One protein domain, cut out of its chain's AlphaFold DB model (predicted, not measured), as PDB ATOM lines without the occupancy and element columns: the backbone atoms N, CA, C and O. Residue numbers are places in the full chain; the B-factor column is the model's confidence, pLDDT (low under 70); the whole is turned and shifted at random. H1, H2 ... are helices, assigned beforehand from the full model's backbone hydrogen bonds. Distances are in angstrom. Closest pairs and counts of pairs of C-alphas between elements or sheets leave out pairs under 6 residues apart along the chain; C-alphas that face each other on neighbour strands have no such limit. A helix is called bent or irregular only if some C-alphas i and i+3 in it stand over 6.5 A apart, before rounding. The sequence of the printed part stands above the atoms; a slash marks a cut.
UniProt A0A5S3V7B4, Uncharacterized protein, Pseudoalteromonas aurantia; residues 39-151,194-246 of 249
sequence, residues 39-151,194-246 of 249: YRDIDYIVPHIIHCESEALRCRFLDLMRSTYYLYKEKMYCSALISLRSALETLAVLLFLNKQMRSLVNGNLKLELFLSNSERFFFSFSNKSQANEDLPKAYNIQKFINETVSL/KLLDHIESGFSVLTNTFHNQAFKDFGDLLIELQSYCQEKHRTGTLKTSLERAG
ATOM      1  N   TYR A  39       5.725   0.419 -21.057       80.12
ATOM      2  CA  TYR A  39       6.902   0.757 -21.851       80.12
ATOM      3  C   TYR A  39       8.005   1.298 -20.932       80.12
ATOM      4  O   TYR A  39       7.762   1.602 -19.764       80.12
ATOM      5  N   ARG A  40       9.227   1.409 -21.464       79.31
ATOM      6  CA  ARG A  40      10.395   1.942 -20.738       79.31
ATOM      7  C   ARG A  40      10.594   3.450 -20.917       79.31
ATOM      8  O   ARG A  40      11.566   3.992 -20.399       79.31
ATOM      9  N   ASP A  41       9.693   4.107 -21.638       86.00
ATOM     10  CA  ASP A  41       9.768   5.542 -21.881       86.00
ATOM     11  C   ASP A  41       9.374   6.339 -20.632       86.00
ATOM     12  O   ASP A  41       8.612   5.888 -19.769       86.00
ATOM     13  N   ILE A  42       9.933   7.546 -20.515       86.00
ATOM     14  CA  ILE A  42       9.846   8.344 -19.285       86.00
ATOM     15  C   ILE A  42       8.417   8.788 -18.937       86.00
ATOM     16  O   ILE A  42       8.128   9.076 -17.777       86.00
ATOM     17  N   ASP A  43       7.512   8.816 -19.916       88.56
ATOM     18  CA  ASP A  43       6.088   9.127 -19.762       88.56
ATOM     19  C   ASP A  43       5.273   7.998 -19.120       88.56
ATOM     20  O   ASP A  43       4.157   8.249 -18.670       88.56
ATOM     21  N   TYR A  44       5.831   6.790 -18.996       89.69
ATOM     22  CA  TYR A  44       5.203   5.669 -18.286       89.69
ATOM     23  C   TYR A  44       5.689   5.511 -16.845       89.69
ATOM     24  O   TYR A  44       5.050   4.806 -16.065       89.69
ATOM     25  N   ILE A  45       6.780   6.183 -16.460       88.12
ATOM     26  CA  ILE A  45       7.381   6.039 -15.127       88.12
ATOM     27  C   ILE A  45       6.397   6.461 -14.030       88.12
ATOM     28  O   ILE A  45       6.150   5.699 -13.096       88.12
ATOM     29  N   VAL A  46       5.810   7.657 -14.140       90.44
ATOM     30  CA  VAL A  46       4.901   8.182 -13.107       90.44
ATOM     31  C   VAL A  46       3.620   7.347 -13.005       90.44
ATOM     32  O   VAL A  46       3.327   6.880 -11.904       90.44
ATOM     33  N   PRO A  47       2.881   7.073 -14.099       92.56
ATOM     34  CA  PRO A  47       1.717   6.190 -14.049       92.56
ATOM     35  C   PRO A  47       2.040   4.813 -13.458       92.56
ATOM     36  O   PRO A  47       1.272   4.305 -12.645       92.56
ATOM     37  N   HIS A  48       3.194   4.232 -13.800       90.81
ATOM     38  CA  HIS A  48       3.620   2.945 -13.257       90.81
ATOM     39  C   HIS A  48       3.835   2.989 -11.736       90.81
ATOM     40  O   HIS A  48       3.298   2.137 -11.028       90.81
ATOM     41  N   ILE A  49       4.551   3.994 -11.221       89.38
ATOM     42  CA  ILE A  49       4.763   4.168  -9.774       89.38
ATOM     43  C   ILE A  49       3.419   4.288  -9.054       89.38
ATOM     44  O   ILE A  49       3.146   3.515  -8.139       89.38
ATOM     45  N   ILE A  50       2.542   5.179  -9.522       92.38
ATOM     46  CA  ILE A  50       1.224   5.406  -8.915       92.38
ATOM     47  C   ILE A  50       0.344   4.148  -8.970       92.38
ATOM     48  O   ILE A  50      -0.429   3.872  -8.048       92.38
ATOM     49  N   HIS A  51       0.469   3.345 -10.029       92.81
ATOM     50  CA  HIS A  51      -0.220   2.063 -10.140       92.81
ATOM     51  C   HIS A  51       0.271   1.059  -9.094       92.81
ATOM     52  O   HIS A  51      -0.555   0.473  -8.390       92.81
ATOM     53  N   CYS A  52       1.586   0.907  -8.937       91.44
ATOM     54  CA  CYS A  52       2.193   0.049  -7.917       91.44
ATOM     55  C   CYS A  52       1.807   0.483  -6.496       91.44
ATOM     56  O   CYS A  52       1.373  -0.335  -5.685       91.44
ATOM     57  N   GLU A  53       1.895   1.781  -6.224       91.12
ATOM     58  CA  GLU A  53       1.504   2.422  -4.970       91.12
ATOM     59  C   GLU A  53       0.040   2.142  -4.603       91.12
ATOM     60  O   GLU A  53      -0.275   1.656  -3.510       91.12
ATOM     61  N   SER A  54      -0.872   2.379  -5.547       93.38
ATOM     62  CA  SER A  54      -2.297   2.106  -5.363       93.38
ATOM     63  C   SER A  54      -2.571   0.619  -5.125       93.38
ATOM     64  O   SER A  54      -3.350   0.268  -4.238       93.38
ATOM     65  N   GLU A  55      -1.920  -0.278  -5.869       94.38
ATOM     66  CA  GLU A  55      -2.108  -1.723  -5.713       94.38
ATOM     67  C   GLU A  55      -1.616  -2.228  -4.347       94.38
ATOM     68  O   GLU A  55      -2.296  -3.041  -3.714       94.38
ATOM     69  N   ALA A  56      -0.496  -1.702  -3.840       93.69
ATOM     70  CA  ALA A  56       0.005  -2.022  -2.505       93.69
ATOM     71  C   ALA A  56      -0.989  -1.599  -1.405       93.69
ATOM     72  O   ALA A  56      -1.304  -2.389  -0.510       93.69
ATOM     73  N   LEU A  57      -1.550  -0.387  -1.500       94.94
ATOM     74  CA  LEU A  57      -2.576   0.088  -0.566       94.94
ATOM     75  C   LEU A  57      -3.870  -0.723  -0.648       94.94
ATOM     76  O   LEU A  57      -4.460  -1.023   0.388       94.94
ATOM     77  N   ARG A  58      -4.308  -1.114  -1.852       95.94
ATOM     78  CA  ARG A  58      -5.463  -2.011  -2.015       95.94
ATOM     79  C   ARG A  58      -5.218  -3.341  -1.328       95.94
ATOM     80  O   ARG A  58      -6.086  -3.809  -0.602       95.94
ATOM     81  N   CYS A  59      -4.039  -3.927  -1.517       96.12
ATOM     82  CA  CYS A  59      -3.677  -5.178  -0.863       96.12
ATOM     83  C   CYS A  59      -3.743  -5.044   0.666       96.12
ATOM     84  O   CYS A  59      -4.385  -5.868   1.312       96.12
ATOM     85  N   ARG A  60      -3.174  -3.970   1.231       97.06
ATOM     86  CA  ARG A  60      -3.266  -3.667   2.670       97.06
ATOM     87  C   ARG A  60      -4.714  -3.479   3.134       97.06
ATOM     88  O   ARG A  60      -5.097  -4.031   4.160       97.06
ATOM     89  N   PHE A  61      -5.524  -2.725   2.391       98.25
ATOM     90  CA  PHE A  61      -6.934  -2.505   2.715       98.25
ATOM     91  C   PHE A  61      -7.708  -3.827   2.750       98.25
ATOM     92  O   PHE A  61      -8.378  -4.118   3.736       98.25
ATOM     93  N   LEU A  62      -7.578  -4.653   1.708       97.88
ATOM     94  CA  LEU A  62      -8.270  -5.939   1.612       97.88
ATOM     95  C   LEU A  62      -7.849  -6.906   2.726       97.88
ATOM     96  O   LEU A  62      -8.699  -7.604   3.276       97.88
ATOM     97  N   ASP A  63      -6.564  -6.926   3.081       98.00
ATOM     98  CA  ASP A  63      -6.040  -7.748   4.175       98.00
ATOM     99  C   ASP A  63      -6.596  -7.319   5.544       98.00
ATOM    100  O   ASP A  63      -7.073  -8.149   6.322       98.00
ATOM    101  N   LEU A  64      -6.639  -6.009   5.810       98.69
ATOM    102  CA  LEU A  64      -7.213  -5.450   7.039       98.69
ATOM    103  C   LEU A  64      -8.729  -5.661   7.129       98.69
ATOM    104  O   LEU A  64      -9.241  -5.985   8.202       98.69
ATOM    105  N   MET A  65      -9.454  -5.523   6.016       98.56
ATOM    106  CA  MET A  65     -10.890  -5.815   5.964       98.56
ATOM    107  C   MET A  65     -11.146  -7.304   6.220       98.56
ATOM    108  O   MET A  65     -11.954  -7.653   7.074       98.56
ATOM    109  N   ARG A  66     -10.406  -8.205   5.569       98.38
ATOM    110  CA  ARG A  66     -10.532  -9.649   5.817       98.38
ATOM    111  C   ARG A  66     -10.203 -10.021   7.267       98.38
ATOM    112  O   ARG A  66     -10.939 -10.790   7.882       98.38
ATOM    113  N   SER A  67      -9.149  -9.434   7.830       98.50
ATOM    114  CA  SER A  67      -8.761  -9.637   9.231       98.50
ATOM    115  C   SER A  67      -9.838  -9.148  10.199       98.50
ATOM    116  O   SER A  67     -10.218  -9.882  11.108       98.50
ATOM    117  N   THR A  68     -10.394  -7.955   9.961       98.69
ATOM    118  CA  THR A  68     -11.535  -7.422  10.722       98.69
ATOM    119  C   THR A  68     -12.694  -8.414  10.744       98.69
ATOM    120  O   THR A  68     -13.247  -8.682  11.808       98.69
ATOM    121  N   TYR A  69     -13.053  -8.981   9.587       98.56
ATOM    122  CA  TYR A  69     -14.155  -9.934   9.497       98.56
ATOM    123  C   TYR A  69     -13.883 -11.197  10.318       98.56
ATOM    124  O   TYR A  69     -14.748 -11.618  11.080       98.56
ATOM    125  N   TYR A  70     -12.690 -11.790  10.216       98.50
ATOM    126  CA  TYR A  70     -12.366 -12.979  11.009       98.50
ATOM    127  C   TYR A  70     -12.365 -12.693  12.509       98.50
ATOM    128  O   TYR A  70     -12.976 -13.444  13.261       98.50
ATOM    129  N   LEU A  71     -11.778 -11.575  12.941       98.44
ATOM    130  CA  LEU A  71     -11.816 -11.158  14.344       98.44
ATOM    131  C   LEU A  71     -13.257 -10.953  14.831       98.44
ATOM    132  O   LEU A  71     -13.598 -11.379  15.929       98.44
ATOM    133  N   TYR A  72     -14.125 -10.369  14.002       97.81
ATOM    134  CA  TYR A  72     -15.553 -10.246  14.292       97.81
ATOM    135  C   TYR A  72     -16.233 -11.617  14.451       97.81
ATOM    136  O   TYR A  72     -16.990 -11.813  15.401       97.81
ATOM    137  N   LYS A  73     -15.942 -12.593  13.578       97.81
ATOM    138  CA  LYS A  73     -16.515 -13.952  13.665       97.81
ATOM    139  C   LYS A  73     -16.045 -14.711  14.906       97.81
ATOM    140  O   LYS A  73     -16.850 -15.418  15.506       97.81
ATOM    141  N   GLU A  74     -14.800 -14.497  15.320       97.75
ATOM    142  CA  GLU A  74     -14.224 -15.038  16.557       97.75
ATOM    143  C   GLU A  74     -14.612 -14.228  17.809       97.75
ATOM    144  O   GLU A  74     -14.077 -14.449  18.893       97.75
ATOM    145  N   LYS A  75     -15.545 -13.274  17.678       95.88
ATOM    146  CA  LYS A  75     -16.014 -12.385  18.752       95.88
ATOM    147  C   LYS A  75     -14.912 -11.543  19.401       95.88
ATOM    148  O   LYS A  75     -15.078 -11.052  20.508       95.88
ATOM    149  N   MET A  76     -13.797 -11.320  18.712       96.69
ATOM    150  CA  MET A  76     -12.710 -10.435  19.137       96.69
ATOM    151  C   MET A  76     -12.995  -8.986  18.705       96.69
ATOM    152  O   MET A  76     -12.240  -8.387  17.938       96.69
ATOM    153  N   TYR A  77     -14.107  -8.409  19.168       95.69
ATOM    154  CA  TYR A  77     -14.652  -7.144  18.660       95.69
ATOM    155  C   TYR A  77     -13.724  -5.936  18.830       95.69
ATOM    156  O   TYR A  77     -13.596  -5.137  17.907       95.69
ATOM    157  N   CYS A  78     -13.036  -5.794  19.968       94.75
ATOM    158  CA  CYS A  78     -12.095  -4.680  20.157       94.75
ATOM    159  C   CYS A  78     -10.953  -4.741  19.124       94.75
ATOM    160  O   CYS A  78     -10.671  -3.760  18.437       94.75
ATOM    161  N   SER A  79     -10.367  -5.926  18.929       96.75
ATOM    162  CA  SER A  79      -9.343  -6.150  17.905       96.75
ATOM    163  C   SER A  79      -9.888  -5.934  16.492       96.75
ATOM    164  O   SER A  79      -9.231  -5.273  15.691       96.75
ATOM    165  N   ALA A  80     -11.096  -6.425  16.194       98.12
ATOM    166  CA  ALA A  80     -11.757  -6.205  14.909       98.12
ATOM    167  C   ALA A  80     -11.939  -4.706  14.620       98.12
ATOM    168  O   ALA A  80     -11.629  -4.240  13.527       98.12
ATOM    169  N   LEU A  81     -12.378  -3.932  15.612       97.56
ATOM    170  CA  LEU A  81     -12.588  -2.493  15.492       97.56
ATOM    171  C   LEU A  81     -11.271  -1.732  15.266       97.56
ATOM    172  O   LEU A  81     -11.219  -0.829  14.429       97.56
ATOM    173  N   ILE A  82     -10.190  -2.128  15.944       97.94
ATOM    174  CA  ILE A  82      -8.847  -1.576  15.710       97.94
ATOM    175  C   ILE A  82      -8.385  -1.874  14.276       97.94
ATOM    176  O   ILE A  82      -7.936  -0.963  13.576       97.94
ATOM    177  N   SER A  83      -8.540  -3.116  13.805       98.50
ATOM    178  CA  SER A  83      -8.223  -3.486  12.419       98.50
ATOM    179  C   SER A  83      -9.053  -2.692  11.406       98.50
ATOM    180  O   SER A  83      -8.509  -2.224  10.401       98.50
ATOM    181  N   LEU A  84     -10.337  -2.460  11.693       98.50
ATOM    182  CA  LEU A  84     -11.232  -1.667  10.852       98.50
ATOM    183  C   LEU A  84     -10.802  -0.196  10.784       98.50
ATOM    184  O   LEU A  84     -10.832   0.408   9.712       98.50
ATOM    185  N   ARG A  85     -10.338   0.377  11.901       98.00
ATOM    186  CA  ARG A  85      -9.759   1.730  11.933       98.00
ATOM    187  C   ARG A  85      -8.515   1.824  11.052       98.00
ATOM    188  O   ARG A  85      -8.402   2.752  10.257       98.00
ATOM    189  N   SER A  86      -7.617   0.844  11.121       98.19
ATOM    190  CA  SER A  86      -6.454   0.800  10.226       98.19
ATOM    191  C   SER A  86      -6.850   0.637   8.751       98.19
ATOM    192  O   SER A  86      -6.181   1.182   7.865       98.19
ATOM    193  N   ALA A  87      -7.941  -0.080   8.458       98.50
ATOM    194  CA  ALA A  87      -8.493  -0.156   7.106       98.50
ATOM    195  C   ALA A  87      -9.027   1.211   6.642       98.50
ATOM    196  O   ALA A  87      -8.761   1.605   5.507       98.50
ATOM    197  N   LEU A  88      -9.702   1.969   7.520       98.19
ATOM    198  CA  LEU A  88     -10.163   3.336   7.246       98.19
ATOM    199  C   LEU A  88      -8.998   4.253   6.872       98.19
ATOM    200  O   LEU A  88      -9.063   4.941   5.857       98.19
ATOM    201  N   GLU A  89      -7.925   4.246   7.662       96.94
ATOM    202  CA  GLU A  89      -6.733   5.056   7.391       96.94
ATOM    203  C   GLU A  89      -6.116   4.696   6.034       96.94
ATOM    204  O   GLU A  89      -5.790   5.578   5.244       96.94
ATOM    205  N   THR A  90      -6.036   3.401   5.714       96.81
ATOM    206  CA  THR A  90      -5.532   2.925   4.415       96.81
ATOM    207  C   THR A  90      -6.431   3.381   3.258       96.81
ATOM    208  O   THR A  90      -5.939   3.849   2.230       96.81
ATOM    209  N   LEU A  91      -7.755   3.300   3.427       97.25
ATOM    210  CA  LEU A  91      -8.729   3.801   2.457       97.25
ATOM    211  C   LEU A  91      -8.610   5.317   2.266       97.25
ATOM    212  O   LEU A  91      -8.683   5.797   1.138       97.25
ATOM    213  N   ALA A  92      -8.376   6.070   3.340       96.19
ATOM    214  CA  ALA A  92      -8.163   7.507   3.261       96.19
ATOM    215  C   ALA A  92      -6.949   7.846   2.377       96.19
ATOM    216  O   ALA A  92      -7.030   8.779   1.582       96.19
ATOM    217  N   VAL A  93      -5.859   7.068   2.441       94.44
ATOM    218  CA  VAL A  93      -4.698   7.263   1.550       94.44
ATOM    219  C   VAL A  93      -5.068   6.994   0.087       94.44
ATOM    220  O   VAL A  93      -4.713   7.790  -0.781       94.44
ATOM    221  N   LEU A  94      -5.825   5.930  -0.205       95.31
ATOM    222  CA  LEU A  94      -6.303   5.646  -1.569       95.31
ATOM    223  C   LEU A  94      -7.155   6.793  -2.132       95.31
ATOM    224  O   LEU A  94      -6.960   7.221  -3.269       95.31
ATOM    225  N   LEU A  95      -8.086   7.315  -1.332       95.31
ATOM    226  CA  LEU A  95      -8.941   8.435  -1.729       95.31
ATOM    227  C   LEU A  95      -8.139   9.725  -1.914       95.31
ATOM    228  O   LEU A  95      -8.383  10.482  -2.855       95.31
ATOM    229  N   PHE A  96      -7.150   9.963  -1.050       93.50
ATOM    230  CA  PHE A  96      -6.237  11.088  -1.189       93.50
ATOM    231  C   PHE A  96      -5.421  10.993  -2.484       93.50
ATOM    232  O   PHE A  96      -5.313  11.983  -3.204       93.50
ATOM    233  N   LEU A  97      -4.907   9.809  -2.827       93.75
ATOM    234  CA  LEU A  97      -4.192   9.576  -4.082       93.75
ATOM    235  C   LEU A  97      -5.076   9.901  -5.295       93.75
ATOM    236  O   LEU A  97      -4.655  10.653  -6.174       93.75
ATOM    237  N   ASN A  98      -6.329   9.433  -5.302       95.50
ATOM    238  CA  ASN A  98      -7.296   9.765  -6.353       95.50
ATOM    239  C   ASN A  98      -7.552  11.279  -6.439       95.50
ATOM    240  O   ASN A  98      -7.541  11.847  -7.533       95.50
ATOM    241  N   LYS A  99      -7.720  11.962  -5.298       94.44
ATOM    242  CA  LYS A  99      -7.870  13.427  -5.240       94.44
ATOM    243  C   LYS A  99      -6.653  14.144  -5.832       94.44
ATOM    244  O   LYS A  99      -6.819  15.077  -6.611       94.44
ATOM    245  N   GLN A 100      -5.445  13.700  -5.499       93.75
ATOM    246  CA  GLN A 100      -4.198  14.287  -5.990       93.75
ATOM    247  C   GLN A 100      -4.025  14.092  -7.498       93.75
ATOM    248  O   GLN A 100      -3.663  15.048  -8.183       93.75
ATOM    249  N   MET A 101      -4.336  12.900  -8.023       95.62
ATOM    250  CA  MET A 101      -4.345  12.650  -9.468       95.62
ATOM    251  C   MET A 101      -5.327  13.589 -10.169       95.62
ATOM    252  O   MET A 101      -4.924  14.307 -11.079       95.62
ATOM    253  N   ARG A 102      -6.574  13.686  -9.675       96.00
ATOM    254  CA  ARG A 102      -7.578  14.636 -10.190       96.00
ATOM    255  C   ARG A 102      -7.068  16.075 -10.171       96.00
ATOM    256  O   ARG A 102      -7.274  16.817 -11.125       96.00
ATOM    257  N   SER A 103      -6.419  16.509  -9.093       95.25
ATOM    258  CA  SER A 103      -5.866  17.863  -9.019       95.25
ATOM    259  C   SER A 103      -4.722  18.080 -10.011       95.25
ATOM    260  O   SER A 103      -4.644  19.160 -10.590       95.25
ATOM    261  N   LEU A 104      -3.865  17.080 -10.239       95.88
ATOM    262  CA  LEU A 104      -2.756  17.157 -11.194       95.88
ATOM    263  C   LEU A 104      -3.260  17.269 -12.637       95.88
ATOM    264  O   LEU A 104      -2.873  18.201 -13.343       95.88
ATOM    265  N   VAL A 105      -4.148  16.364 -13.055       95.94
ATOM    266  CA  VAL A 105      -4.657  16.322 -14.440       95.94
ATOM    267  C   VAL A 105      -5.481  17.565 -14.784       95.94
ATOM    268  O   VAL A 105      -5.398  18.067 -15.899       95.94
ATOM    269  N   ASN A 106      -6.179  18.144 -13.800       95.69
ATOM    270  CA  ASN A 106      -6.926  19.396 -13.958       95.69
ATOM    271  C   ASN A 106      -6.054  20.663 -13.849       95.69
ATOM    272  O   ASN A 106      -6.582  21.771 -13.868       95.69
ATOM    273  N   GLY A 107      -4.732  20.534 -13.681       93.44
ATOM    274  CA  GLY A 107      -3.810  21.674 -13.596       93.44
ATOM    275  C   GLY A 107      -3.809  22.424 -12.257       93.44
ATOM    276  O   GLY A 107      -3.138  23.446 -12.129       93.44
ATOM    277  N   ASN A 108      -4.504  21.908 -11.241       94.62
ATOM    278  CA  ASN A 108      -4.578  22.488  -9.894       94.62
ATOM    279  C   ASN A 108      -3.404  22.070  -8.990       94.62
ATOM    280  O   ASN A 108      -3.222  22.625  -7.907       94.62
ATOM    281  N   LEU A 109      -2.612  21.083  -9.413       92.75
ATOM    282  CA  LEU A 109      -1.441  20.581  -8.704       92.75
ATOM    283  C   LEU A 109      -0.272  20.435  -9.682       92.75
ATOM    284  O   LEU A 109      -0.431  19.929 -10.788       92.75
ATOM    285  N   LYS A 110       0.919  20.880  -9.275       92.69
ATOM    286  CA  LYS A 110       2.145  20.704 -10.065       92.69
ATOM    287  C   LYS A 110       2.675  19.277  -9.924       92.69
ATOM    288  O   LYS A 110       2.610  18.718  -8.828       92.69
ATOM    289  N   LEU A 111       3.251  18.724 -10.994       91.19
ATOM    290  CA  LEU A 111       3.793  17.359 -11.012       91.19
ATOM    291  C   LEU A 111       4.859  17.149  -9.928       91.19
ATOM    292  O   LEU A 111       4.845  16.134  -9.242       91.19
ATOM    293  N   GLU A 112       5.730  18.133  -9.712       89.25
ATOM    294  CA  GLU A 112       6.785  18.062  -8.698       89.25
ATOM    295  C   GLU A 112       6.201  17.909  -7.286       89.25
ATOM    296  O   GLU A 112       6.670  17.106  -6.479       89.25
ATOM    297  N   LEU A 113       5.128  18.651  -6.995       87.44
ATOM    298  CA  LEU A 113       4.446  18.582  -5.706       87.44
ATOM    299  C   LEU A 113       3.612  17.302  -5.576       87.44
ATOM    300  O   LEU A 113       3.508  16.749  -4.484       87.44
ATOM    301  N   PHE A 114       3.021  16.817  -6.669       90.88
ATOM    302  CA  PHE A 114       2.338  15.525  -6.704       90.88
ATOM    303  C   PHE A 114       3.291  14.382  -6.332       90.88
ATOM    304  O   PHE A 114       2.988  13.626  -5.410       90.88
ATOM    305  N   LEU A 115       4.461  14.321  -6.973       86.62
ATOM    306  CA  LEU A 115       5.471  13.289  -6.734       86.62
ATOM    307  C   LEU A 115       6.065  13.380  -5.329       86.62
ATOM    308  O   LEU A 115       6.123  12.372  -4.638       86.62
ATOM    309  N   SER A 116       6.393  14.584  -4.849       82.75
ATOM    310  CA  SER A 116       6.874  14.758  -3.470       82.75
ATOM    311  C   SER A 116       5.837  14.320  -2.426       82.75
ATOM    312  O   SER A 116       6.188  13.782  -1.376       82.75
ATOM    313  N   ASN A 117       4.544  14.531  -2.697       82.88
ATOM    314  CA  ASN A 117       3.488  14.042  -1.816       82.88
ATOM    315  C   ASN A 117       3.382  12.514  -1.853       82.88
ATOM    316  O   ASN A 117       3.274  11.917  -0.788       82.88
ATOM    317  N   SER A 118       3.424  11.891  -3.034       80.00
ATOM    318  CA  SER A 118       3.415  10.427  -3.184       80.00
ATOM    319  C   SER A 118       4.631   9.800  -2.481       80.00
ATOM    320  O   SER A 118       4.455   8.956  -1.603       80.00
ATOM    321  N   GLU A 119       5.836  10.335  -2.675       77.31
ATOM    322  CA  GLU A 119       7.047   9.858  -1.997       77.31
ATOM    323  C   GLU A 119       6.913   9.880  -0.463       77.31
ATOM    324  O   GLU A 119       7.258   8.915   0.224       77.31
ATOM    325  N   ARG A 120       6.310  10.940   0.090       74.06
ATOM    326  CA  ARG A 120       6.012  11.049   1.527       74.06
ATOM    327  C   ARG A 120       5.020  10.015   2.045       74.06
ATOM    328  O   ARG A 120       4.976   9.819   3.255       74.06
ATOM    329  N   PHE A 121       4.203   9.391   1.209       70.44
ATOM    330  CA  PHE A 121       3.293   8.332   1.650       70.44
ATOM    331  C   PHE A 121       3.932   6.950   1.588       70.44
ATOM    332  O   PHE A 121       3.660   6.125   2.457       70.44
ATOM    333  N   PHE A 122       4.774   6.706   0.587       68.19
ATOM    334  CA  PHE A 122       5.237   5.358   0.265       68.19
ATOM    335  C   PHE A 122       6.669   5.066   0.695       68.19
ATOM    336  O   PHE A 122       6.986   3.917   0.998       68.19
ATOM    337  N   PHE A 123       7.511   6.092   0.784       64.56
ATOM    338  CA  PHE A 123       8.932   5.946   1.099       64.56
ATOM    339  C   PHE A 123       9.339   6.672   2.386       64.56
ATOM    340  O   PHE A 123      10.525   6.782   2.687       64.56
ATOM    341  N   SER A 124       8.375   7.150   3.179       56.78
ATOM    342  CA  SER A 124       8.646   7.768   4.478       56.78
ATOM    343  C   SER A 124       8.496   6.787   5.643       56.78
ATOM    344  O   SER A 124       7.703   5.846   5.610       56.78
ATOM    345  N   PHE A 125       9.233   7.053   6.721       52.62
ATOM    346  CA  PHE A 125       9.080   6.369   8.003       52.62
ATOM    347  C   PHE A 125       8.572   7.356   9.062       52.62
ATOM    348  O   PHE A 125       8.952   8.527   9.077       52.62
ATOM    349  N   SER A 126       7.694   6.888   9.954       49.34
ATOM    350  CA  SER A 126       7.077   7.714  11.008       49.34
ATOM    351  C   SER A 126       8.061   8.124  12.107       49.34
ATOM    352  O   SER A 126       7.929   9.202  12.683       49.34
ATOM    353  N   ASN A 127       9.074   7.296  12.357       45.47
ATOM    354  CA  ASN A 127      10.220   7.638  13.187       45.47
ATOM    355  C   ASN A 127      11.409   7.979  12.291       45.47
ATOM    356  O   ASN A 127      11.544   7.409  11.207       45.47
ATOM    357  N   LYS A 128      12.319   8.831  12.789       44.56
ATOM    358  CA  LYS A 128      13.716   8.865  12.332       44.56
ATOM    359  C   LYS A 128      14.333   7.489  12.604       44.56
ATOM    360  O   LYS A 128      15.077   7.306  13.564       44.56
ATOM    361  N   SER A 129      13.944   6.476  11.840       45.62
ATOM    362  CA  SER A 129      14.704   5.244  11.797       45.62
ATOM    363  C   SER A 129      16.098   5.657  11.339       45.62
ATOM    364  O   SER A 129      16.233   6.477  10.430       45.62
ATOM    365  N   GLN A 130      17.130   5.147  12.006       45.25
ATOM    366  CA  GLN A 130      18.546   5.434  11.733       45.25
ATOM    367  C   GLN A 130      18.981   5.123  10.283       45.25
ATOM    368  O   GLN A 130      20.163   5.205   9.972       45.25
ATOM    369  N   ALA A 131      18.052   4.743   9.404       44.16
ATOM    370  CA  ALA A 131      18.318   4.263   8.069       44.16
ATOM    371  C   ALA A 131      18.408   5.349   6.993       44.16
ATOM    372  O   ALA A 131      18.952   5.006   5.960       44.16
ATOM    373  N   ASN A 132      17.928   6.592   7.177       46.66
ATOM    374  CA  ASN A 132      18.209   7.728   6.271       46.66
ATOM    375  C   ASN A 132      17.624   9.042   6.827       46.66
ATOM    376  O   ASN A 132      16.404   9.198   6.883       46.66
ATOM    377  N   GLU A 133      18.468  10.015   7.191       48.34
ATOM    378  CA  GLU A 133      18.020  11.377   7.546       48.34
ATOM    379  C   GLU A 133      17.456  12.163   6.343       48.34
ATOM    380  O   GLU A 133      16.797  13.184   6.535       48.34
ATOM    381  N   ASP A 134      17.642  11.643   5.125       54.44
ATOM    382  CA  ASP A 134      17.233  12.269   3.861       54.44
ATOM    383  C   ASP A 134      15.797  11.934   3.417       54.44
ATOM    384  O   ASP A 134      15.316  12.482   2.425       54.44
ATOM    385  N   LEU A 135      15.083  11.046   4.124       52.34
ATOM    386  CA  LEU A 135      13.718  10.674   3.733       52.34
ATOM    387  C   LEU A 135      12.693  11.738   4.165       52.34
ATOM    388  O   LEU A 135      12.749  12.258   5.286       52.34
ATOM    389  N   PRO A 136      11.712  12.065   3.308       56.03
ATOM    390  CA  PRO A 136      10.774  13.134   3.597       56.03
ATOM    391  C   PRO A 136       9.796  12.719   4.711       56.03
ATOM    392  O   PRO A 136       9.404  11.561   4.828       56.03
ATOM    393  N   LYS A 137       9.378  13.678   5.553       56.62
ATOM    394  CA  LYS A 137       8.433  13.418   6.657       56.62
ATOM    395  C   LYS A 137       7.114  12.845   6.133       56.62
ATOM    396  O   LYS A 137       6.538  13.404   5.198       56.62
ATOM    397  N   ALA A 138       6.615  11.807   6.806       62.72
ATOM    398  CA  ALA A 138       5.339  11.179   6.487       62.72
ATOM    399  C   ALA A 138       4.200  12.201   6.414       62.72
ATOM    400  O   ALA A 138       4.077  13.090   7.267       62.72
ATOM    401  N   TYR A 139       3.363  12.081   5.384       70.69
ATOM    402  CA  TYR A 139       2.186  12.928   5.261       70.69
ATOM    403  C   TYR A 139       1.194  12.604   6.382       70.69
ATOM    404  O   TYR A 139       0.875  11.445   6.645       70.69
ATOM    405  N   ASN A 140       0.668  13.640   7.035       79.25
ATOM    406  CA  ASN A 140      -0.311  13.461   8.096       79.25
ATOM    407  C   ASN A 140      -1.698  13.154   7.506       79.25
ATOM    408  O   ASN A 140      -2.488  14.069   7.255       79.25
ATOM    409  N   ILE A 141      -1.998  11.867   7.305       86.38
ATOM    410  CA  ILE A 141      -3.292  11.409   6.773       86.38
ATOM    411  C   ILE A 141      -4.479  11.867   7.633       86.38
ATOM    412  O   ILE A 141      -5.568  12.088   7.102       86.38
ATOM    413  N   GLN A 142      -4.262  12.124   8.930       87.19
ATOM    414  CA  GLN A 142      -5.294  12.650   9.824       87.19
ATOM    415  C   GLN A 142      -5.869  13.970   9.317       87.19
ATOM    416  O   GLN A 142      -7.061  14.217   9.468       87.19
ATOM    417  N   LYS A 143      -5.042  14.819   8.694       88.31
ATOM    418  CA  LYS A 143      -5.518  16.084   8.134       88.31
ATOM    419  C   LYS A 143      -6.576  15.837   7.055       88.31
ATOM    420  O   LYS A 143      -7.633  16.453   7.095       88.31
ATOM    421  N   PHE A 144      -6.319  14.898   6.148       89.88
ATOM    422  CA  PHE A 144      -7.260  14.554   5.085       89.88
ATOM    423  C   PHE A 144      -8.537  13.890   5.622       89.88
ATOM    424  O   PHE A 144      -9.635  14.212   5.169       89.88
ATOM    425  N   ILE A 145      -8.401  13.009   6.620       92.94
ATOM    426  CA  ILE A 145      -9.548  12.414   7.320       92.94
ATOM    427  C   ILE A 145     -10.409  13.518   7.942       92.94
ATOM    428  O   ILE A 145     -11.613  13.541   7.719       92.94
ATOM    429  N   ASN A 146      -9.798  14.475   8.646       90.31
ATOM    430  CA  ASN A 146     -10.507  15.577   9.300       90.31
ATOM    431  C   ASN A 146     -11.215  16.520   8.314       90.31
ATOM    432  O   ASN A 146     -12.249  17.088   8.657       90.31
ATOM    433  N   GLU A 147     -10.674  16.691   7.106       90.19
ATOM    434  CA  GLU A 147     -11.279  17.492   6.031       90.19
ATOM    435  C   GLU A 147     -12.422  16.757   5.305       90.19
ATOM    436  O   GLU A 147     -13.205  17.388   4.594       90.19
ATOM    437  N   THR A 148     -12.543  15.438   5.481       90.06
ATOM    438  CA  THR A 148     -13.554  14.609   4.815       90.06
ATOM    439  C   THR A 148     -14.594  14.148   5.833       90.06
ATOM    440  O   THR A 148     -14.388  13.148   6.516       90.06
ATOM    441  N   VAL A 149     -15.722  14.863   5.924       87.06
ATOM    442  CA  VAL A 149     -16.756  14.677   6.970       87.06
ATOM    443  C   VAL A 149     -17.108  13.205   7.208       87.06
ATOM    444  O   VAL A 149     -17.037  12.737   8.342       87.06
ATOM    445  N   SER A 150     -17.395  12.449   6.145       88.75
ATOM    446  CA  SER A 150     -17.755  11.030   6.252       88.75
ATOM    447  C   SER A 150     -16.634  10.157   6.829       88.75
ATOM    448  O   SER A 150     -16.909   9.258   7.620       88.75
ATOM    449  N   LEU A 151     -15.369  10.414   6.478       91.94
ATOM    450  CA  LEU A 151     -14.228   9.680   7.035       91.94
ATOM    451  C   LEU A 151     -13.975  10.075   8.486       91.94
ATOM    452  O   LEU A 151     -13.701   9.201   9.302       91.94
ATOM    453  N   LYS A 194     -22.589  -1.893  21.008       94.62
ATOM    454  CA  LYS A 194     -22.020  -0.737  20.288       94.62
ATOM    455  C   LYS A 194     -20.824  -1.126  19.422       94.62
ATOM    456  O   LYS A 194     -20.662  -0.584  18.331       94.62
ATOM    457  N   LEU A 195     -19.977  -2.033  19.911       95.12
ATOM    458  CA  LEU A 195     -18.842  -2.544  19.144       95.12
ATOM    459  C   LEU A 195     -19.335  -3.296  17.905       95.12
ATOM    460  O   LEU A 195     -18.841  -3.024  16.813       95.12
ATOM    461  N   LEU A 196     -20.329  -4.177  18.061       96.19
ATOM    462  CA  LEU A 196     -20.969  -4.891  16.953       96.19
ATOM    463  C   LEU A 196     -21.524  -3.918  15.907       96.19
ATOM    464  O   LEU A 196     -21.127  -3.991  14.744       96.19
ATOM    465  N   ASP A 197     -22.341  -2.951  16.329       95.94
ATOM    466  CA  ASP A 197     -22.948  -1.959  15.437       95.94
ATOM    467  C   ASP A 197     -21.890  -1.166  14.654       95.94
ATOM    468  O   ASP A 197     -22.011  -0.964  13.440       95.94
ATOM    469  N   HIS A 198     -20.830  -0.721  15.340       96.56
ATOM    470  CA  HIS A 198     -19.730   0.025  14.730       96.56
ATOM    471  C   HIS A 198     -18.939  -0.820  13.731       96.56
ATOM    472  O   HIS A 198     -18.589  -0.315  12.662       96.56
ATOM    473  N   ILE A 199     -18.666  -2.087  14.055       97.69
ATOM    474  CA  ILE A 199     -17.949  -2.998  13.162       97.69
ATOM    475  C   ILE A 199     -18.791  -3.278  11.921       97.69
ATOM    476  O   ILE A 199     -18.307  -3.073  10.816       97.69
ATOM    477  N   GLU A 200     -20.048  -3.696  12.067       96.88
ATOM    478  CA  GLU A 200     -20.899  -4.084  10.934       96.88
ATOM    479  C   GLU A 200     -21.178  -2.914   9.986       96.88
ATOM    480  O   GLU A 200     -21.019  -3.025   8.761       96.88
ATOM    481  N   SER A 201     -21.549  -1.770  10.560       95.25
ATOM    482  CA  SER A 201     -21.845  -0.564   9.795       95.25
ATOM    483  C   SER A 201     -20.578   0.016   9.169       95.25
ATOM    484  O   SER A 201     -20.567   0.335   7.979       95.25
ATOM    485  N   GLY A 202     -19.486   0.100   9.936       96.12
ATOM    486  CA  GLY A 202     -18.206   0.603   9.447       96.12
ATOM    487  C   GLY A 202     -17.652  -0.273   8.327       96.12
ATOM    488  O   GLY A 202     -17.272   0.239   7.279       96.12
ATOM    489  N   PHE A 203     -17.697  -1.597   8.478       97.62
ATOM    490  CA  PHE A 203     -17.253  -2.536   7.449       97.62
ATOM    491  C   PHE A 203     -18.012  -2.338   6.133       97.62
ATOM    492  O   PHE A 203     -17.408  -2.267   5.057       97.62
ATOM    493  N   SER A 204     -19.335  -2.195   6.221       94.88
ATOM    494  CA  SER A 204     -20.198  -1.981   5.058       94.88
ATOM    495  C   SER A 204     -19.920  -0.632   4.388       94.88
ATOM    496  O   SER A 204     -19.772  -0.563   3.166       94.88
ATOM    497  N   VAL A 205     -19.772   0.446   5.166       94.94
ATOM    498  CA  VAL A 205     -19.450   1.781   4.632       94.94
ATOM    499  C   VAL A 205     -18.073   1.807   3.974       94.94
ATOM    500  O   VAL A 205     -17.936   2.338   2.871       94.94
ATOM    501  N   LEU A 206     -17.058   1.219   4.606       96.88
ATOM    502  CA  LEU A 206     -15.699   1.183   4.069       96.88
ATOM    503  C   LEU A 206     -15.634   0.368   2.778       96.88
ATOM    504  O   LEU A 206     -15.007   0.809   1.818       96.88
ATOM    505  N   THR A 207     -16.328  -0.771   2.712       96.62
ATOM    506  CA  THR A 207     -16.394  -1.596   1.495       96.62
ATOM    507  C   THR A 207     -17.061  -0.836   0.345       96.62
ATOM    508  O   THR A 207     -16.526  -0.792  -0.763       96.62
ATOM    509  N   ASN A 208     -18.193  -0.175   0.612       93.31
ATOM    510  CA  ASN A 208     -18.889   0.641  -0.384       93.31
ATOM    511  C   ASN A 208     -18.045   1.833  -0.849       93.31
ATOM    512  O   ASN A 208     -17.988   2.128  -2.041       93.31
ATOM    513  N   THR A 209     -17.379   2.519   0.078       94.44
ATOM    514  CA  THR A 209     -16.521   3.669  -0.239       94.44
ATOM    515  C   THR A 209     -15.311   3.229  -1.057       94.44
ATOM    516  O   THR A 209     -14.973   3.863  -2.055       94.44
ATOM    517  N   PHE A 210     -14.702   2.097  -0.696       95.94
ATOM    518  CA  PHE A 210     -13.624   1.492  -1.466       95.94
ATOM    519  C   PHE A 210     -14.055   1.187  -2.901       95.94
ATOM    520  O   PHE A 210     -13.399   1.642  -3.833       95.94
ATOM    521  N   HIS A 211     -15.166   0.471  -3.092       93.75
ATOM    522  CA  HIS A 211     -15.653   0.126  -4.428       93.75
ATOM    523  C   HIS A 211     -15.938   1.380  -5.267       93.75
ATOM    524  O   HIS A 211     -15.387   1.538  -6.357       93.75
ATOM    525  N   ASN A 212     -16.764   2.283  -4.735       91.56
ATOM    526  CA  ASN A 212     -17.332   3.385  -5.505       91.56
ATOM    527  C   ASN A 212     -16.368   4.555  -5.722       91.56
ATOM    528  O   ASN A 212     -16.463   5.204  -6.752       91.56
ATOM    529  N   GLN A 213     -15.476   4.845  -4.769       91.81
ATOM    530  CA  GLN A 213     -14.653   6.065  -4.802       91.81
ATOM    531  C   GLN A 213     -13.151   5.783  -4.935       91.81
ATOM    532  O   GLN A 213     -12.410   6.596  -5.486       91.81
ATOM    533  N   ALA A 214     -12.670   4.641  -4.429       93.94
ATOM    534  CA  ALA A 214     -11.248   4.301  -4.495       93.94
ATOM    535  C   ALA A 214     -10.912   3.406  -5.698       93.94
ATOM    536  O   ALA A 214      -9.912   3.635  -6.379       93.94
ATOM    537  N   PHE A 215     -11.721   2.374  -5.950       93.38
ATOM    538  CA  PHE A 215     -11.456   1.361  -6.970       93.38
ATOM    539  C   PHE A 215     -11.976   1.772  -8.348       93.38
ATOM    540  O   PHE A 215     -11.181   1.821  -9.283       93.38
ATOM    541  N   LYS A 216     -13.278   2.078  -8.468       90.62
ATOM    542  CA  LYS A 216     -13.927   2.386  -9.754       90.62
ATOM    543  C   LYS A 216     -13.268   3.571 -10.463       90.62
ATOM    544  O   LYS A 216     -12.868   3.447 -11.613       90.62
ATOM    545  N   ASP A 217     -13.058   4.662  -9.734       90.12
ATOM    546  CA  ASP A 217     -12.479   5.899 -10.267       90.12
ATOM    547  C   ASP A 217     -11.021   5.763 -10.728       90.12
ATOM    548  O   ASP A 217     -10.550   6.539 -11.553       90.12
ATOM    549  N   PHE A 218     -10.268   4.807 -10.181       93.88
ATOM    550  CA  PHE A 218      -8.821   4.772 -10.383       93.88
ATOM    551  C   PHE A 218      -8.414   4.453 -11.822       93.88
ATOM    552  O   PHE A 218      -7.394   4.958 -12.282       93.88
ATOM    553  N   GLY A 219      -9.170   3.595 -12.516       91.50
ATOM    554  CA  GLY A 219      -8.848   3.202 -13.890       91.50
ATOM    555  C   GLY A 219      -8.805   4.408 -14.823       91.50
ATOM    556  O   GLY A 219      -7.792   4.637 -15.483       91.50
ATOM    557  N   ASP A 220      -9.866   5.211 -14.795       94.19
ATOM    558  CA  ASP A 220      -9.990   6.420 -15.607       94.19
ATOM    559  C   ASP A 220      -8.931   7.459 -15.218       94.19
ATOM    560  O   ASP A 220      -8.248   8.002 -16.082       94.19
ATOM    561  N   LEU A 221      -8.694   7.655 -13.915       96.00
ATOM    562  CA  LEU A 221      -7.653   8.570 -13.435       96.00
ATOM    563  C   LEU A 221      -6.245   8.158 -13.867       96.00
ATOM    564  O   LEU A 221      -5.414   9.020 -14.148       96.00
ATOM    565  N   LEU A 222      -5.962   6.856 -13.928       94.94
ATOM    566  CA  LEU A 222      -4.672   6.360 -14.397       94.94
ATOM    567  C   LEU A 222      -4.492   6.617 -15.900       94.94
ATOM    568  O   LEU A 222      -3.389   6.957 -16.327       94.94
ATOM    569  N   ILE A 223      -5.563   6.495 -16.694       95.00
ATOM    570  CA  ILE A 223      -5.553   6.846 -18.122       95.00
ATOM    571  C   ILE A 223      -5.312   8.350 -18.293       95.00
ATOM    572  O   ILE A 223      -4.437   8.742 -19.061       95.00
ATOM    573  N   GLU A 224      -6.029   9.194 -17.547       96.94
ATOM    574  CA  GLU A 224      -5.847  10.651 -17.584       96.94
ATOM    575  C   GLU A 224      -4.421  11.058 -17.182       96.94
ATOM    576  O   GLU A 224      -3.800  11.898 -17.840       96.94
ATOM    577  N   LEU A 225      -3.864  10.427 -16.143       95.81
ATOM    578  CA  LEU A 225      -2.481  10.637 -15.716       95.81
ATOM    579  C   LEU A 225      -1.482  10.226 -16.808       95.81
ATOM    580  O   LEU A 225      -0.520  10.951 -17.062       95.81
ATOM    581  N   GLN A 226      -1.717   9.098 -17.484       95.12
ATOM    582  CA  GLN A 226      -0.889   8.662 -18.609       95.12
ATOM    583  C   GLN A 226      -0.920   9.684 -19.752       95.12
ATOM    584  O   GLN A 226       0.136  10.071 -20.253       95.12
ATOM    585  N   SER A 227      -2.105  10.167 -20.134       96.06
ATOM    586  CA  SER A 227      -2.244  11.200 -21.167       96.06
ATOM    587  C   SER A 227      -1.562  12.512 -20.769       96.06
ATOM    588  O   SER A 227      -0.895  13.141 -21.592       96.06
ATOM    589  N   TYR A 228      -1.652  12.904 -19.494       96.62
ATOM    590  CA  TYR A 228      -0.936  14.061 -18.957       96.62
ATOM    591  C   TYR A 228       0.587  13.914 -19.102       96.62
ATOM    592  O   TYR A 228       1.264  14.834 -19.574       96.62
ATOM    593  N   CYS A 229       1.142  12.759 -18.725       95.12
ATOM    594  CA  CYS A 229       2.575  12.487 -18.834       95.12
ATOM    595  C   CYS A 229       3.045  12.451 -20.295       95.12
ATOM    596  O   CYS A 229       4.081  13.042 -20.606       95.12
ATOM    597  N   GLN A 230       2.262  11.853 -21.194       95.25
ATOM    598  CA  GLN A 230       2.525  11.846 -22.638       95.25
ATOM    599  C   GLN A 230       2.596  13.261 -23.215       95.25
ATOM    600  O   GLN A 230       3.529  13.588 -23.949       95.25
ATOM    601  N   GLU A 231       1.666  14.142 -22.841       95.81
ATOM    602  CA  GLU A 231       1.674  15.527 -23.318       95.81
ATOM    603  C   GLU A 231       2.876  16.317 -22.782       95.81
ATOM    604  O   GLU A 231       3.559  17.037 -23.519       95.81
ATOM    605  N   LYS A 232       3.202  16.147 -21.497       94.56
ATOM    606  CA  LYS A 232       4.409  16.733 -20.899       94.56
ATOM    607  C   LYS A 232       5.685  16.225 -21.570       94.56
ATOM    608  O   LYS A 232       6.641  16.990 -21.719       94.56
ATOM    609  N   HIS A 233       5.714  14.957 -21.974       94.44
ATOM    610  CA  HIS A 233       6.841  14.369 -22.687       94.44
ATOM    611  C   HIS A 233       6.974  14.954 -24.093       94.44
ATOM    612  O   HIS A 233       8.040  15.454 -24.445       94.44
ATOM    613  N   ARG A 234       5.869  15.007 -24.845       94.75
ATOM    614  CA  ARG A 234       5.794  15.593 -26.192       94.75
ATOM    615  C   ARG A 234       6.231  17.058 -26.225       94.75
ATOM    616  O   ARG A 234       6.897  17.484 -27.161       94.75
ATOM    617  N   THR A 235       5.890  17.820 -25.187       95.06
ATOM    618  CA  THR A 235       6.286  19.233 -25.031       95.06
ATOM    619  C   THR A 235       7.696  19.421 -24.459       95.06
ATOM    620  O   THR A 235       8.124  20.553 -24.248       95.06
ATOM    621  N   GLY A 236       8.426  18.337 -24.173       92.19
ATOM    622  CA  GLY A 236       9.790  18.379 -23.638       92.19
ATOM    623  C   GLY A 236       9.891  18.847 -22.182       92.19
ATOM    624  O   GLY A 236      10.989  19.101 -21.695       92.19
ATOM    625  N   THR A 237       8.769  18.965 -21.466       93.50
ATOM    626  CA  THR A 237       8.739  19.496 -20.092       93.50
ATOM    627  C   THR A 237       8.762  18.412 -19.016       93.50
ATOM    628  O   THR A 237       9.113  18.706 -17.873       93.50
ATOM    629  N   LEU A 238       8.439  17.159 -19.367       92.75
ATOM    630  CA  LEU A 238       8.356  16.057 -18.407       92.75
ATOM    631  C   LEU A 238       9.687  15.800 -17.699       92.75
ATOM    632  O   LEU A 238       9.724  15.802 -16.474       92.75
ATOM    633  N   LYS A 239      10.777  15.618 -18.457       90.19
ATOM    634  CA  LYS A 239      12.096  15.280 -17.902       90.19
ATOM    635  C   LYS A 239      12.529  16.291 -16.837       90.19
ATOM    636  O   LYS A 239      12.833  15.904 -15.716       90.19
ATOM    637  N   THR A 240      12.440  17.579 -17.157       90.75
ATOM    638  CA  THR A 240      12.779  18.671 -16.237       90.75
ATOM    639  C   THR A 240      11.918  18.655 -14.972       90.75
ATOM    640  O   THR A 240      12.425  18.895 -13.880       90.75
ATOM    641  N   SER A 241      10.613  18.386 -15.085       89.31
ATOM    642  CA  SER A 241       9.739  18.282 -13.911       89.31
ATOM    643  C   SER A 241      10.091  17.085 -13.031       89.31
ATOM    644  O   SER A 241      10.092  17.200 -11.811       89.31
ATOM    645  N   LEU A 242      10.434  15.949 -13.625       87.94
ATOM    646  CA  LEU A 242      10.836  14.769 -12.868       87.94
ATOM    647  C   LEU A 242      12.204  14.954 -12.181       87.94
ATOM    648  O   LEU A 242      12.354  14.586 -11.021       87.94
ATOM    649  N   GLU A 243      13.165  15.607 -12.841       87.31
ATOM    650  CA  GLU A 243      14.451  15.986 -12.230       87.31
ATOM    651  C   GLU A 243      14.247  16.934 -11.040       87.31
ATOM    652  O   GLU A 243      14.848  16.753  -9.982       87.31
ATOM    653  N   ARG A 244      13.339  17.914 -11.165       86.38
ATOM    654  CA  ARG A 244      12.952  18.801 -10.051       86.38
ATOM    655  C   ARG A 244      12.255  18.066  -8.911       86.38
ATOM    656  O   ARG A 244      12.314  18.532  -7.777       86.38
ATOM    657  N   ALA A 245      11.594  16.950  -9.208       82.44
ATOM    658  CA  ALA A 245      11.013  16.062  -8.210       82.44
ATOM    659  C   ALA A 245      12.050  15.120  -7.568       82.44
ATOM    660  O   ALA A 245      11.680  14.327  -6.714       82.44
ATOM    661  N   GLY A 246      13.329  15.195  -7.960       79.88
ATOM    662  CA  GLY A 246      14.403  14.365  -7.408       79.88
ATOM    663  C   GLY A 246      14.525  12.975  -8.039       79.88
ATOM    664  O   GLY A 246      15.335  12.171  -7.576       79.88
TER     665      GLY A 246
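AT A GLANCE: This is residues 39 to 151 and 194 to 246 of the 249 residues of an uncharacterized protein of Pseudoalteromonas aurantia (UniProt A0A5S3V7B4). Three long helices, H1, H2 and the bent H5, run lengthwise in a bundle with H2 in the middle, while H3 folds back beside one end of H2. Short H4 crosses H2, short H6 packs on H3, and the loop of residues 123 to 140 reaches 26 A from the mean of the C-alphas. The printed part has 166 residues and six named helices, H1 to H6 in order, with no named strand: all helix, compact, radius of gyration of the C-alphas 17.8 A, spans 58 by 39 by 30 A.

HOW THE PARTS SIT: Look first at H5, residues 194 to 234, assigned as one helix by its hydrogen bonds but bent: C-alphas 216 and 219 are 6.6 A apart, and arms H5a, residues 194 to 216, and H5b, residues 219 to 234, stand at a steep tilt of 41 degrees. The hub, H2, residues 77 to 105, touches H5a at a shallow tilt of 24 degrees, closest at C-alphas Leu 95 and Ala 214, 5.5 A. H1, residues 42 to 73, forms a hairpin with H2, closest at C-alphas Thr 68 and Ala 80, 4.4 A. H3, residues 111 to 122, forms another with residues 97 to 104 of H2, closest at C-alphas Leu 104 and Leu 111, 6.6 A. H4, residues 141 to 147, touches H2 about perpendicular, 77 degrees, closest at C-alphas Ala 92 and Ile 145, 6.5 A. H6, residues 238 to 244, touches H3, closest at C-alphas Glu 112 and Ser 241, 6.0 A. Every O i to N i+4 pair is within hydrogen-bond range in H2, H3, H4, H5b and H6; in H1 26 of 28 are, in H5a 17 of 19.

IN THESE COORDINATES: Find C-alpha 42 at (9.846, 8.344, -19.285); H1 runs 47.7 A from there, only just irregular, with C-alphas 43 and 46 6.8 A apart. H2 measures 41.8 A, H5a 31.3 A, H5b 22.8 A. H6 ends at C-alpha 244, (12.952, 18.801, -10.051).

THE WHOLE: Lys 75 and Thr 235 have the farthest C-alphas, 58.4 A apart. Residues 152 to 193 are not printed; C-alphas 151 and 194 are 18.6 A apart across that cut. The link from H3 to H4 is long, 18 residues; pLDDT is under 70 at residues 122 to 138.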